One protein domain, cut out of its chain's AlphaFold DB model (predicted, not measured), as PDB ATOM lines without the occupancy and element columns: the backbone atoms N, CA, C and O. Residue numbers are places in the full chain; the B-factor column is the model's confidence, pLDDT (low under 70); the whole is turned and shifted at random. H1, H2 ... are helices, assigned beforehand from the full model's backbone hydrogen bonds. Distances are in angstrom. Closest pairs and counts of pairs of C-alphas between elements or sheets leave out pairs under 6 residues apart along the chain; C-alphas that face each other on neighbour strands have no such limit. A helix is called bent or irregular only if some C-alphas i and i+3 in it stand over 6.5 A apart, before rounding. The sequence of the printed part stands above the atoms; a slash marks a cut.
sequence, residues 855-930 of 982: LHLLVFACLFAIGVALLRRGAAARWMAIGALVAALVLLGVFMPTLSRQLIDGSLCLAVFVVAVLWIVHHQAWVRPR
ATOM      1  N   LEU A 855       9.183  30.642 -37.871       89.19
ATOM      2  CA  LEU A 855       9.756  31.078 -36.603       89.19
ATOM      3  C   LEU A 855       9.624  29.972 -35.548       89.19
ATOM      4  O   LEU A 855      10.629  29.572 -34.968       89.19
ATOM      5  N   HIS A 856       8.420  29.422 -35.359       88.25
ATOM      6  CA  HIS A 856       8.189  28.343 -34.394       88.25
ATOM      7  C   HIS A 856       8.987  27.078 -34.740       88.25
ATOM      8  O   HIS A 856       9.572  26.457 -33.854       88.25
ATOM      9  N   LEU A 857       9.073  26.720 -36.028       90.38
ATOM     10  CA  LEU A 857       9.883  25.587 -36.482       90.38
ATOM     11  C   LEU A 857      11.371  25.778 -36.151       90.38
ATOM     12  O   LEU A 857      12.006  24.846 -35.663       90.38
ATOM     13  N   LEU A 858      11.921  26.975 -36.387       89.81
ATOM     14  CA  LEU A 858      13.315  27.302 -36.070       89.81
ATOM     15  C   LEU A 858      13.581  27.229 -34.565       89.81
ATOM     16  O   LEU A 858      14.555  26.603 -34.154       89.81
ATOM     17  N   VAL A 859      12.700  27.807 -33.743       88.88
ATOM     18  CA  VAL A 859      12.816  27.755 -32.274       88.88
ATOM     19  C   VAL A 859      12.814  26.312 -31.783       88.88
ATOM     20  O   VAL A 859      13.706  25.913 -31.031       88.88
ATOM     21  N   PHE A 860      11.853  25.511 -32.249       90.25
ATOM     22  CA  PHE A 860      11.752  24.103 -31.889       90.25
ATOM     23  C   PHE A 860      13.000  23.321 -32.319       90.25
ATOM     24  O   PHE A 860      13.583  22.605 -31.507       90.25
ATOM     25  N   ALA A 861      13.452  23.489 -33.566       90.06
ATOM     26  CA  ALA A 861      14.628  22.805 -34.097       90.06
ATOM     27  C   ALA A 861      15.907  23.164 -33.323       90.06
ATOM     28  O   ALA A 861      16.676  22.270 -32.968       90.06
ATOM     29  N   CYS A 862      16.116  24.447 -33.007       90.06
ATOM     30  CA  CYS A 862      17.261  24.904 -32.223       90.06
ATOM     31  C   CYS A 862      17.253  24.316 -30.806       90.06
ATOM     32  O   CYS A 862      18.261  23.757 -30.371       90.06
ATOM     33  N   LEU A 863      16.125  24.396 -30.092       91.25
ATOM     34  CA  LEU A 863      16.020  23.866 -28.728       91.25
ATOM     35  C   LEU A 863      16.157  22.348 -28.685       91.25
ATOM     36  O   LEU A 863      16.848  21.823 -27.813       91.25
ATOM     37  N   PHE A 864      15.558  21.645 -29.644       90.81
ATOM     38  CA  PHE A 864      15.691  20.200 -29.760       90.81
ATOM     39  C   PHE A 864      17.142  19.789 -30.040       90.81
ATOM     40  O   PHE A 864      17.665  18.910 -29.356       90.81
ATOM     41  N   ALA A 865      17.831  20.458 -30.972       89.88
ATOM     42  CA  ALA A 865      19.237  20.188 -31.278       89.88
ATOM     43  C   ALA A 865      20.154  20.413 -30.061       89.88
ATOM     44  O   ALA A 865      20.987  19.558 -29.750       89.88
ATOM     45  N   ILE A 866      19.961  21.517 -29.327       89.00
ATOM     46  CA  ILE A 866      20.682  21.798 -28.073       89.00
ATOM     47  C   ILE A 866      20.363  20.725 -27.019       89.00
ATOM     48  O   ILE A 866      21.268  20.196 -26.370       89.00
ATOM     49  N   GLY A 867      19.087  20.354 -26.883       88.88
ATOM     50  CA  GLY A 867      18.622  19.304 -25.982       88.88
ATOM     51  C   GLY A 867      19.289  17.952 -26.246       88.88
ATOM     52  O   GLY A 867      19.778  17.313 -25.311       88.88
ATOM     53  N   VAL A 868      19.378  17.543 -27.514       89.12
ATOM     54  CA  VAL A 868      20.054  16.309 -27.949       89.12
ATOM     55  C   VAL A 868      21.560  16.375 -27.676       89.12
ATOM     56  O   VAL A 868      22.122  15.428 -27.125       89.12
ATOM     57  N   ALA A 869      22.222  17.494 -27.987       88.00
ATOM     58  CA  ALA A 869      23.658  17.666 -27.743       88.00
ATOM     59  C   ALA A 869      24.030  17.539 -26.249       88.00
ATOM     60  O   ALA A 869      25.104  17.039 -25.903       88.00
ATOM     61  N   LEU A 870      23.121  17.932 -25.350       88.94
ATOM     62  CA  LEU A 870      23.299  17.862 -23.897       88.94
ATOM     63  C   LEU A 870      22.946  16.499 -23.276       88.94
ATOM     64  O   LEU A 870      23.124  16.318 -22.066       88.94
ATOM     65  N   LEU A 871      22.512  15.507 -24.065       85.06
ATOM     66  CA  LEU A 871      22.197  14.165 -23.554       85.06
ATOM     67  C   LEU A 871      23.394  13.514 -22.858       85.06
ATOM     68  O   LEU A 871      23.249  12.960 -21.774       85.06
ATOM     69  N   ARG A 872      24.595  13.650 -23.427       80.38
ATOM     70  CA  ARG A 872      25.824  13.039 -22.890       80.38
ATOM     71  C   ARG A 872      26.476  13.830 -21.749       80.38
ATOM     72  O   ARG A 872      27.517  13.419 -21.247       80.38
ATOM     73  N   ARG A 873      25.915  14.977 -21.360       84.62
ATOM     74  CA  ARG A 873      26.459  15.846 -20.305       84.62
ATOM     75  C   ARG A 873      25.707  15.629 -18.984       84.62
ATOM     76  O   ARG A 873      24.532  15.266 -18.986       84.62
ATOM     77  N   GLY A 874      26.398  15.848 -17.862       82.56
ATOM     78  CA  GLY A 874      25.841  15.682 -16.512       82.56
ATOM     79  C   GLY A 874      24.739  16.696 -16.168       82.56
ATOM     80  O   GLY A 874      24.555  17.694 -16.866       82.56
ATOM     81  N   ALA A 875      24.023  16.457 -15.063       81.62
ATOM     82  CA  ALA A 875      22.879  17.274 -14.643       81.62
ATOM     83  C   ALA A 875      23.222  18.768 -14.486       81.62
ATOM     84  O   ALA A 875      22.441  19.619 -14.903       81.62
ATOM     85  N   ALA A 876      24.417  19.091 -13.979       83.50
ATOM     86  CA  ALA A 876      24.881  20.472 -13.828       83.50
ATOM     87  C   ALA A 876      24.933  21.238 -15.166       83.50
ATOM     88  O   ALA A 876      24.495  22.382 -15.243       83.50
ATOM     89  N   ALA A 877      25.394  20.598 -16.248       85.88
ATOM     90  CA  ALA A 877      25.453  21.228 -17.568       85.88
ATOM     91  C   ALA A 877      24.056  21.499 -18.152       85.88
ATOM     92  O   ALA A 877      23.851  22.506 -18.826       85.88
ATOM     93  N   ARG A 878      23.082  20.627 -17.866       87.62
ATOM     94  CA  ARG A 878      21.682  20.808 -18.284       87.62
ATOM     95  C   ARG A 878      21.014  21.956 -17.525       87.62
ATOM     96  O   ARG A 878      20.343  22.773 -18.146       87.62
ATOM     97  N   TRP A 879      21.259  22.070 -16.216       86.81
ATOM     98  CA  TRP A 879      20.796  23.204 -15.410       86.81
ATOM     99  C   TRP A 879      21.418  24.532 -15.851       86.81
ATOM    100  O   TRP A 879      20.696  25.517 -15.985       86.81
ATOM    101  N   MET A 880      22.717  24.556 -16.168       88.31
ATOM    102  CA  MET A 880      23.358  25.744 -16.748       88.31
ATOM    103  C   MET A 880      22.750  26.128 -18.101       88.31
ATOM    104  O   MET A 880      22.541  27.310 -18.351       88.31
ATOM    105  N   ALA A 881      22.420  25.158 -18.960       87.81
ATOM    106  CA  ALA A 881      21.775  25.434 -20.243       87.81
ATOM    107  C   ALA A 881      20.351  25.997 -20.086       87.81
ATOM    108  O   ALA A 881      19.988  26.926 -20.804       87.81
ATOM    109  N   ILE A 882      19.564  25.491 -19.125       88.88
ATOM    110  CA  ILE A 882      18.260  26.082 -18.774       88.88
ATOM    111  C   ILE A 882      18.456  27.518 -18.266       88.88
ATOM    112  O   ILE A 882      17.772  28.425 -18.732       88.88
ATOM    113  N   GLY A 883      19.413  27.743 -17.360       88.44
ATOM    114  CA  GLY A 883      19.737  29.079 -16.852       88.44
ATOM    115  C   GLY A 883      20.155  30.048 -17.963       88.44
ATOM    116  O   GLY A 883      19.667  31.173 -18.009       88.44
ATOM    117  N   ALA A 884      20.983  29.594 -18.907       90.50
ATOM    118  CA  ALA A 884      21.396  30.371 -20.073       90.50
ATOM    119  C   ALA A 884      20.222  30.683 -21.015       90.50
ATOM    120  O   ALA A 884      20.138  31.799 -21.521       90.50
ATOM    121  N   LEU A 885      19.293  29.742 -21.217       90.00
ATOM    122  CA  LEU A 885      18.075  29.974 -21.999       90.00
ATOM    123  C   LEU A 885      17.182  31.032 -21.341       90.00
ATOM    124  O   LEU A 885      16.723  31.949 -22.019       90.00
ATOM    125  N   VAL A 886      16.963  30.943 -20.025       89.88
ATOM    126  CA  VAL A 886      16.189  31.945 -19.275       89.88
ATOM    127  C   VAL A 886      16.876  33.311 -19.340       89.88
ATOM    128  O   VAL A 886      16.220  34.303 -19.650       89.88
ATOM    129  N   ALA A 887      18.195  33.372 -19.138       89.94
ATOM    130  CA  ALA A 887      18.967  34.607 -19.259       89.94
ATOM    131  C   ALA A 887      18.880  35.208 -20.673       89.94
ATOM    132  O   ALA A 887      18.671  36.412 -20.816       89.94
ATOM    133  N   ALA A 888      18.966  34.380 -21.720       89.81
ATOM    134  CA  ALA A 888      18.810  34.816 -23.103       89.81
ATOM    135  C   ALA A 888      17.403  35.366 -23.380       89.81
ATOM    136  O   ALA A 888      17.281  36.408 -24.017       89.81
ATOM    137  N   LEU A 889      16.345  34.723 -22.867       89.50
ATOM    138  CA  LEU A 889      14.965  35.210 -22.992       89.50
ATOM    139  C   LEU A 889      14.750  36.540 -22.259       89.50
ATOM    140  O   LEU A 889      14.071  37.417 -22.790       89.50
ATOM    141  N   VAL A 890      15.355  36.724 -21.080       89.31
ATOM    142  CA  VAL A 890      15.315  37.999 -20.342       89.31
ATOM    143  C   VAL A 890      16.058  39.096 -21.109       89.31
ATOM    144  O   VAL A 890      15.506  40.179 -21.298       89.31
ATOM    145  N   LEU A 891      17.265  38.819 -21.617       90.88
ATOM    146  CA  LEU A 891      18.026  39.763 -22.446       90.88
ATOM    147  C   LEU A 891      17.257  40.138 -23.721       90.88
ATOM    148  O   LEU A 891      17.148  41.318 -24.051       90.88
ATOM    149  N   LEU A 892      16.654  39.157 -24.398       89.81
ATOM    150  CA  LEU A 892      15.748  39.390 -25.523       89.81
ATOM    151  C   LEU A 892      14.551  40.252 -25.105       89.81
ATOM    152  O   LEU A 892      14.170  41.143 -25.852       89.81
ATOM    153  N   GLY A 893      13.980  40.040 -23.919       86.12
ATOM    154  CA  GLY A 893      12.884  40.852 -23.382       86.12
ATOM    155  C   GLY A 893      13.242  42.323 -23.175       86.12
ATOM    156  O   GLY A 893      12.402  43.191 -23.408       86.12
ATOM    157  N   VAL A 894      14.486  42.606 -22.782       87.44
ATOM    158  CA  VAL A 894      14.984  43.970 -22.551       87.44
ATOM    159  C   VAL A 894      15.361  44.661 -23.861       87.44
ATOM    160  O   VAL A 894      14.917  45.777 -24.114       87.44
ATOM    161  N   PHE A 895      16.160  44.006 -24.707       87.94
ATOM    162  CA  PHE A 895      16.730  44.636 -25.904       87.94
ATOM    163  C   PHE A 895      15.859  44.490 -27.156       87.94
ATOM    164  O   PHE A 895      15.898  45.340 -28.041       87.94
ATOM    165  N   MET A 896      15.064  43.423 -27.247       87.44
ATOM    166  CA  MET A 896      14.176  43.142 -28.380       87.44
ATOM    167  C   MET A 896      12.796  42.679 -27.882       87.44
ATOM    168  O   MET A 896      12.364  41.555 -28.168       87.44
ATOM    169  N   PRO A 897      12.064  43.539 -27.145       86.19
ATOM    170  CA  PRO A 897      10.829  43.161 -26.460       86.19
ATOM    171  C   PRO A 897       9.782  42.577 -27.412       86.19
ATOM    172  O   PRO A 897       9.084  41.629 -27.062       86.19
ATOM    173  N   THR A 898       9.690  43.095 -28.637       87.12
ATOM    174  CA  THR A 898       8.761  42.597 -29.657       87.12
ATOM    175  C   THR A 898       9.104  41.170 -30.092       87.12
ATOM    176  O   THR A 898       8.218  40.322 -30.094       87.12
ATOM    177  N   LEU A 899      10.379  40.877 -30.370       87.31
ATOM    178  CA  LEU A 899      10.849  39.535 -30.722       87.31
ATOM    179  C   LEU A 899      10.629  38.547 -29.570       87.31
ATOM    180  O   LEU A 899      10.082  37.471 -29.788       87.31
ATOM    181  N   SER A 900      10.988  38.929 -28.340       87.88
ATOM    182  CA  SER A 900      10.831  38.063 -27.163       87.88
ATOM    183  C   SER A 900       9.388  37.584 -26.971       87.88
ATOM    184  O   SER A 900       9.160  36.413 -26.692       87.88
ATOM    185  N   ARG A 901       8.403  38.460 -27.205       86.19
ATOM    186  CA  ARG A 901       6.974  38.148 -27.064       86.19
ATOM    187  C   ARG A 901       6.443  37.241 -28.171       86.19
ATOM    188  O   ARG A 901       5.450  36.564 -27.940       86.19
ATOM    189  N   GLN A 902       7.076  37.226 -29.347       86.19
ATOM    190  CA  GLN A 902       6.762  36.243 -30.394       86.19
ATOM    191  C   GLN A 902       7.409  34.883 -30.108       86.19
ATOM    192  O   GLN A 902       6.891  33.866 -30.545       86.19
ATOM    193  N   LEU A 903       8.545  34.861 -29.401       86.25
ATOM    194  CA  LEU A 903       9.255  33.629 -29.046       86.25
ATOM    195  C   LEU A 903       8.674  32.947 -27.803       86.25
ATOM    196  O   LEU A 903       8.711  31.726 -27.711       86.25
ATOM    197  N   ILE A 904       8.175  33.715 -26.830       85.75
ATOM    198  CA  ILE A 904       7.540  33.191 -25.616       85.75
ATOM    199  C   ILE A 904       6.079  32.891 -25.934       85.75
ATOM    200  O   ILE A 904       5.195  33.719 -25.728       85.75
ATOM    201  N   ASP A 905       5.844  31.699 -26.461       84.69
ATOM    202  CA  ASP A 905       4.520  31.190 -26.780       84.69
ATOM    203  C   ASP A 905       4.382  29.709 -26.378       84.69
ATOM    204  O   ASP A 905       5.295  29.087 -25.824       84.69
ATOM    205  N   GLY A 906       3.224  29.108 -26.657       83.62
ATOM    206  CA  GLY A 906       3.015  27.684 -26.407       83.62
ATOM    207  C   GLY A 906       3.969  26.765 -27.179       83.62
ATOM    208  O   GLY A 906       4.242  25.661 -26.707       83.62
ATOM    209  N   SER A 907       4.509  27.199 -28.326       85.50
ATOM    210  CA  SER A 907       5.480  26.414 -29.096       85.50
ATOM    211  C   SER A 907       6.820  26.291 -28.365       85.50
ATOM    212  O   SER A 907       7.385  25.197 -28.314       85.50
ATOM    213  N   LEU A 908       7.273  27.359 -27.697       88.19
ATOM    214  CA  LEU A 908       8.438  27.329 -26.812       88.19
ATOM    215  C   LEU A 908       8.218  26.388 -25.624       88.19
ATOM    216  O   LEU A 908       9.076  25.552 -25.335       88.19
ATOM    217  N   CYS A 909       7.063  26.483 -24.956       87.06
ATOM    218  CA  CYS A 909       6.721  25.591 -23.845       87.06
ATOM    219  C   CYS A 909       6.716  24.120 -24.285       87.06
ATOM    220  O   CYS A 909       7.267  23.267 -23.589       87.06
ATOM    221  N   LEU A 910       6.145  23.830 -25.458       88.06
ATOM    222  CA  LEU A 910       6.135  22.491 -26.037       88.06
ATOM    223  C   LEU A 910       7.552  22.007 -26.375       88.06
ATOM    224  O   LEU A 910       7.895  20.872 -26.053       88.06
ATOM    225  N   ALA A 911       8.394  22.858 -26.970       87.94
ATOM    226  CA  ALA A 911       9.785  22.528 -27.280       87.94
ATOM    227  C   ALA A 911      10.582  22.173 -26.015       87.94
ATOM    228  O   ALA A 911      11.251  21.140 -25.967       87.94
ATOM    229  N   VAL A 912      10.461  22.988 -24.961       89.69
ATOM    230  CA  VAL A 912      11.104  22.740 -23.661       89.69
ATOM    231  C   VAL A 912      10.580  21.450 -23.026       89.69
ATOM    232  O   VAL A 912      11.375  20.650 -22.534       89.69
ATOM    233  N   PHE A 913       9.267  21.206 -23.078       90.12
ATOM    234  CA  PHE A 913       8.660  19.978 -22.561       90.12
ATOM    235  C   PHE A 913       9.192  18.728 -23.273       90.12
ATOM    236  O   PHE A 913       9.600  17.774 -22.612       90.12
ATOM    237  N   VAL A 914       9.266  18.744 -24.609       90.75
ATOM    238  CA  VAL A 914       9.817  17.631 -25.400       90.75
ATOM    239  C   VAL A 914      11.277  17.357 -25.025       90.75
ATOM    240  O   VAL A 914      11.651  16.200 -24.827       90.75
ATOM    241  N   VAL A 915      12.099  18.399 -24.861       90.19
ATOM    242  CA  VAL A 915      13.498  18.257 -24.420       90.19
ATOM    243  C   VAL A 915      13.590  17.704 -22.992       90.19
ATOM    244  O   VAL A 915      14.411  16.825 -22.727       90.19
ATOM    245  N   ALA A 916      12.730  18.153 -22.074       88.12
ATOM    246  CA  ALA A 916      12.693  17.651 -20.703       88.12
ATOM    247  C   ALA A 916      12.313  16.162 -20.647       88.12
ATOM    248  O   ALA A 916      12.992  15.379 -19.980       88.12
ATOM    249  N   VAL A 917      11.285  15.746 -21.397       89.56
ATOM    250  CA  VAL A 917      10.894  14.333 -21.531       89.56
ATOM    251  C   VAL A 917      12.050  13.512 -22.102       89.56
ATOM    252  O   VAL A 917      12.385  12.468 -21.542       89.56
ATOM    253  N   LEU A 918      12.720  14.001 -23.150       89.25
ATOM    254  CA  LEU A 918      13.891  13.348 -23.739       89.25
ATOM    255  C   LEU A 918      15.008  13.134 -22.700       89.25
ATOM    256  O   LEU A 918      15.578  12.044 -22.608       89.25
ATOM    257  N   TRP A 919      15.303  14.144 -21.878       89.38
ATOM    258  CA  TRP A 919      16.296  14.043 -20.806       89.38
ATOM    259  C   TRP A 919      15.886  13.079 -19.688       89.38
ATOM    260  O   TRP A 919      16.747  12.344 -19.199       89.38
ATOM    261  N   ILE A 920      14.608  13.056 -19.294       85.19
ATOM    262  CA  ILE A 920      14.071  12.137 -18.277       85.19
ATOM    263  C   ILE A 920      14.152  10.694 -18.773       85.19
ATOM    264  O   ILE A 920      14.678   9.835 -18.063       85.19
ATOM    265  N   VAL A 921      13.692  10.430 -19.999       86.00
ATOM    266  CA  VAL A 921      13.756   9.102 -20.622       86.00
ATOM    267  C   VAL A 921      15.207   8.634 -20.714       86.00
ATOM    268  O   VAL A 921      15.515   7.515 -20.304       86.00
ATOM    269  N   HIS A 922      16.126   9.499 -21.152       83.19
ATOM    270  CA  HIS A 922      17.549   9.165 -21.195       83.19
ATOM    271  C   HIS A 922      18.132   8.887 -19.801       83.19
ATOM    272  O   HIS A 922      18.859   7.911 -19.621       83.19
ATOM    273  N   HIS A 923      17.791   9.694 -18.793       80.88
ATOM    274  CA  HIS A 923      18.247   9.478 -17.421       80.88
ATOM    275  C   HIS A 923      17.754   8.136 -16.859       80.88
ATOM    276  O   HIS A 923      18.553   7.372 -16.320       80.88
ATOM    277  N   GLN A 924      16.466   7.820 -17.025       79.50
ATOM    278  CA  GLN A 924      15.869   6.572 -16.543       79.50
ATOM    279  C   GLN A 924      16.425   5.340 -17.263       79.50
ATOM    280  O   GLN A 924      16.719   4.340 -16.612       79.50
ATOM    281  N   ALA A 925      16.602   5.410 -18.584       78.56
ATOM    282  CA  ALA A 925      17.031   4.262 -19.377       78.56
ATOM    283  C   ALA A 925      18.559   4.048 -19.397       78.56
ATOM    284  O   ALA A 925      18.996   2.913 -19.564       78.56
ATOM    285  N   TRP A 926      19.386   5.091 -19.216       73.06
ATOM    286  CA  TRP A 926      20.843   4.997 -19.434       73.06
ATOM    287  C   TRP A 926      21.720   5.401 -18.242       73.06
ATOM    288  O   TRP A 926      22.833   4.877 -18.130       73.06
ATOM    289  N   VAL A 927      21.258   6.305 -17.369       70.69
ATOM    290  CA  VAL A 927      22.066   6.875 -16.267       70.69
ATOM    291  C   VAL A 927      21.726   6.219 -14.926       70.69
ATOM    292  O   VAL A 927      22.608   5.671 -14.273       70.69
ATOM    293  N   ARG A 928      20.441   6.174 -14.554       68.88
ATOM    294  CA  ARG A 928      19.945   5.573 -13.304       68.88
ATOM    295  C   ARG A 928      20.337   4.095 -13.097       68.88
ATOM    296  O   ARG A 928      20.645   3.743 -11.964       68.88
ATOM    297  N   PRO A 929      20.388   3.223 -14.128       62.53
ATOM    298  CA  PRO A 929      20.821   1.830 -13.951       62.53
ATOM    299  C   PRO A 929      22.319   1.666 -13.627       62.53
ATOM    300  O   PRO A 929      22.757   0.565 -13.297       62.53
ATOM    301  N   ARG A 930      23.119   2.733 -13.774       65.38
ATOM    302  CA  ARG A 930      24.579   2.736 -13.581       65.38
ATOM    303  C   ARG A 930      25.026   3.438 -12.291       65.38
ATOM    304  O   ARG A 930      26.221   3.462 -12.023       65.38
TER     305      ARG A 930
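Overview. This is residues 855 to 930 of the 982 residues of an uncharacterized protein of Phycisphaeraceae bacterium (UniProt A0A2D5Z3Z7). Three long helices make a rod: H1 and H4 side by side, H2 running back near both. Short H3 sits at one end. The 76 printed residues hold four named helices, H1 to H4 in order, all helix. Only just compact, close to loose, it has a radius of gyration of the C-alphas of 13.6 A and spans 46 by 22 by 15 A.

Along the chain. Find C-alpha 855 at (9.756, 31.078, -36.603); H1 runs to 869, 21.3 A. H2, 875 to 895, spans 30.2 A; H3, 897 to 903, 10.0 A. H4, 906 to 930, 35.4 A, ends at (24.579, 2.736, -13.581), with a kink of 37 degrees near 924; it is only just irregular, C-alphas 925 and 928 being 6.9 A apart.

Arrangement. H1 and H4 touch, closest at C-alphas 860 and 911, 5.3 A, at a shallow tilt of 13 degrees, the same way. H2, with residues 889 to 893 alone, touches H3 in a helical hairpin, closest at C-alphas 893 and 900, 5.1 A. Every O i to N i+4 pair is within hydrogen-bond range in H1, H2 and H3; in H4, 18 of 21.

Size, cuts and confidence. C-alphas 898 and 930 are the farthest apart, 45.8 A. The printed part has no cut, and its three links are tight. Residues 928 to 930 have pLDDT under 70.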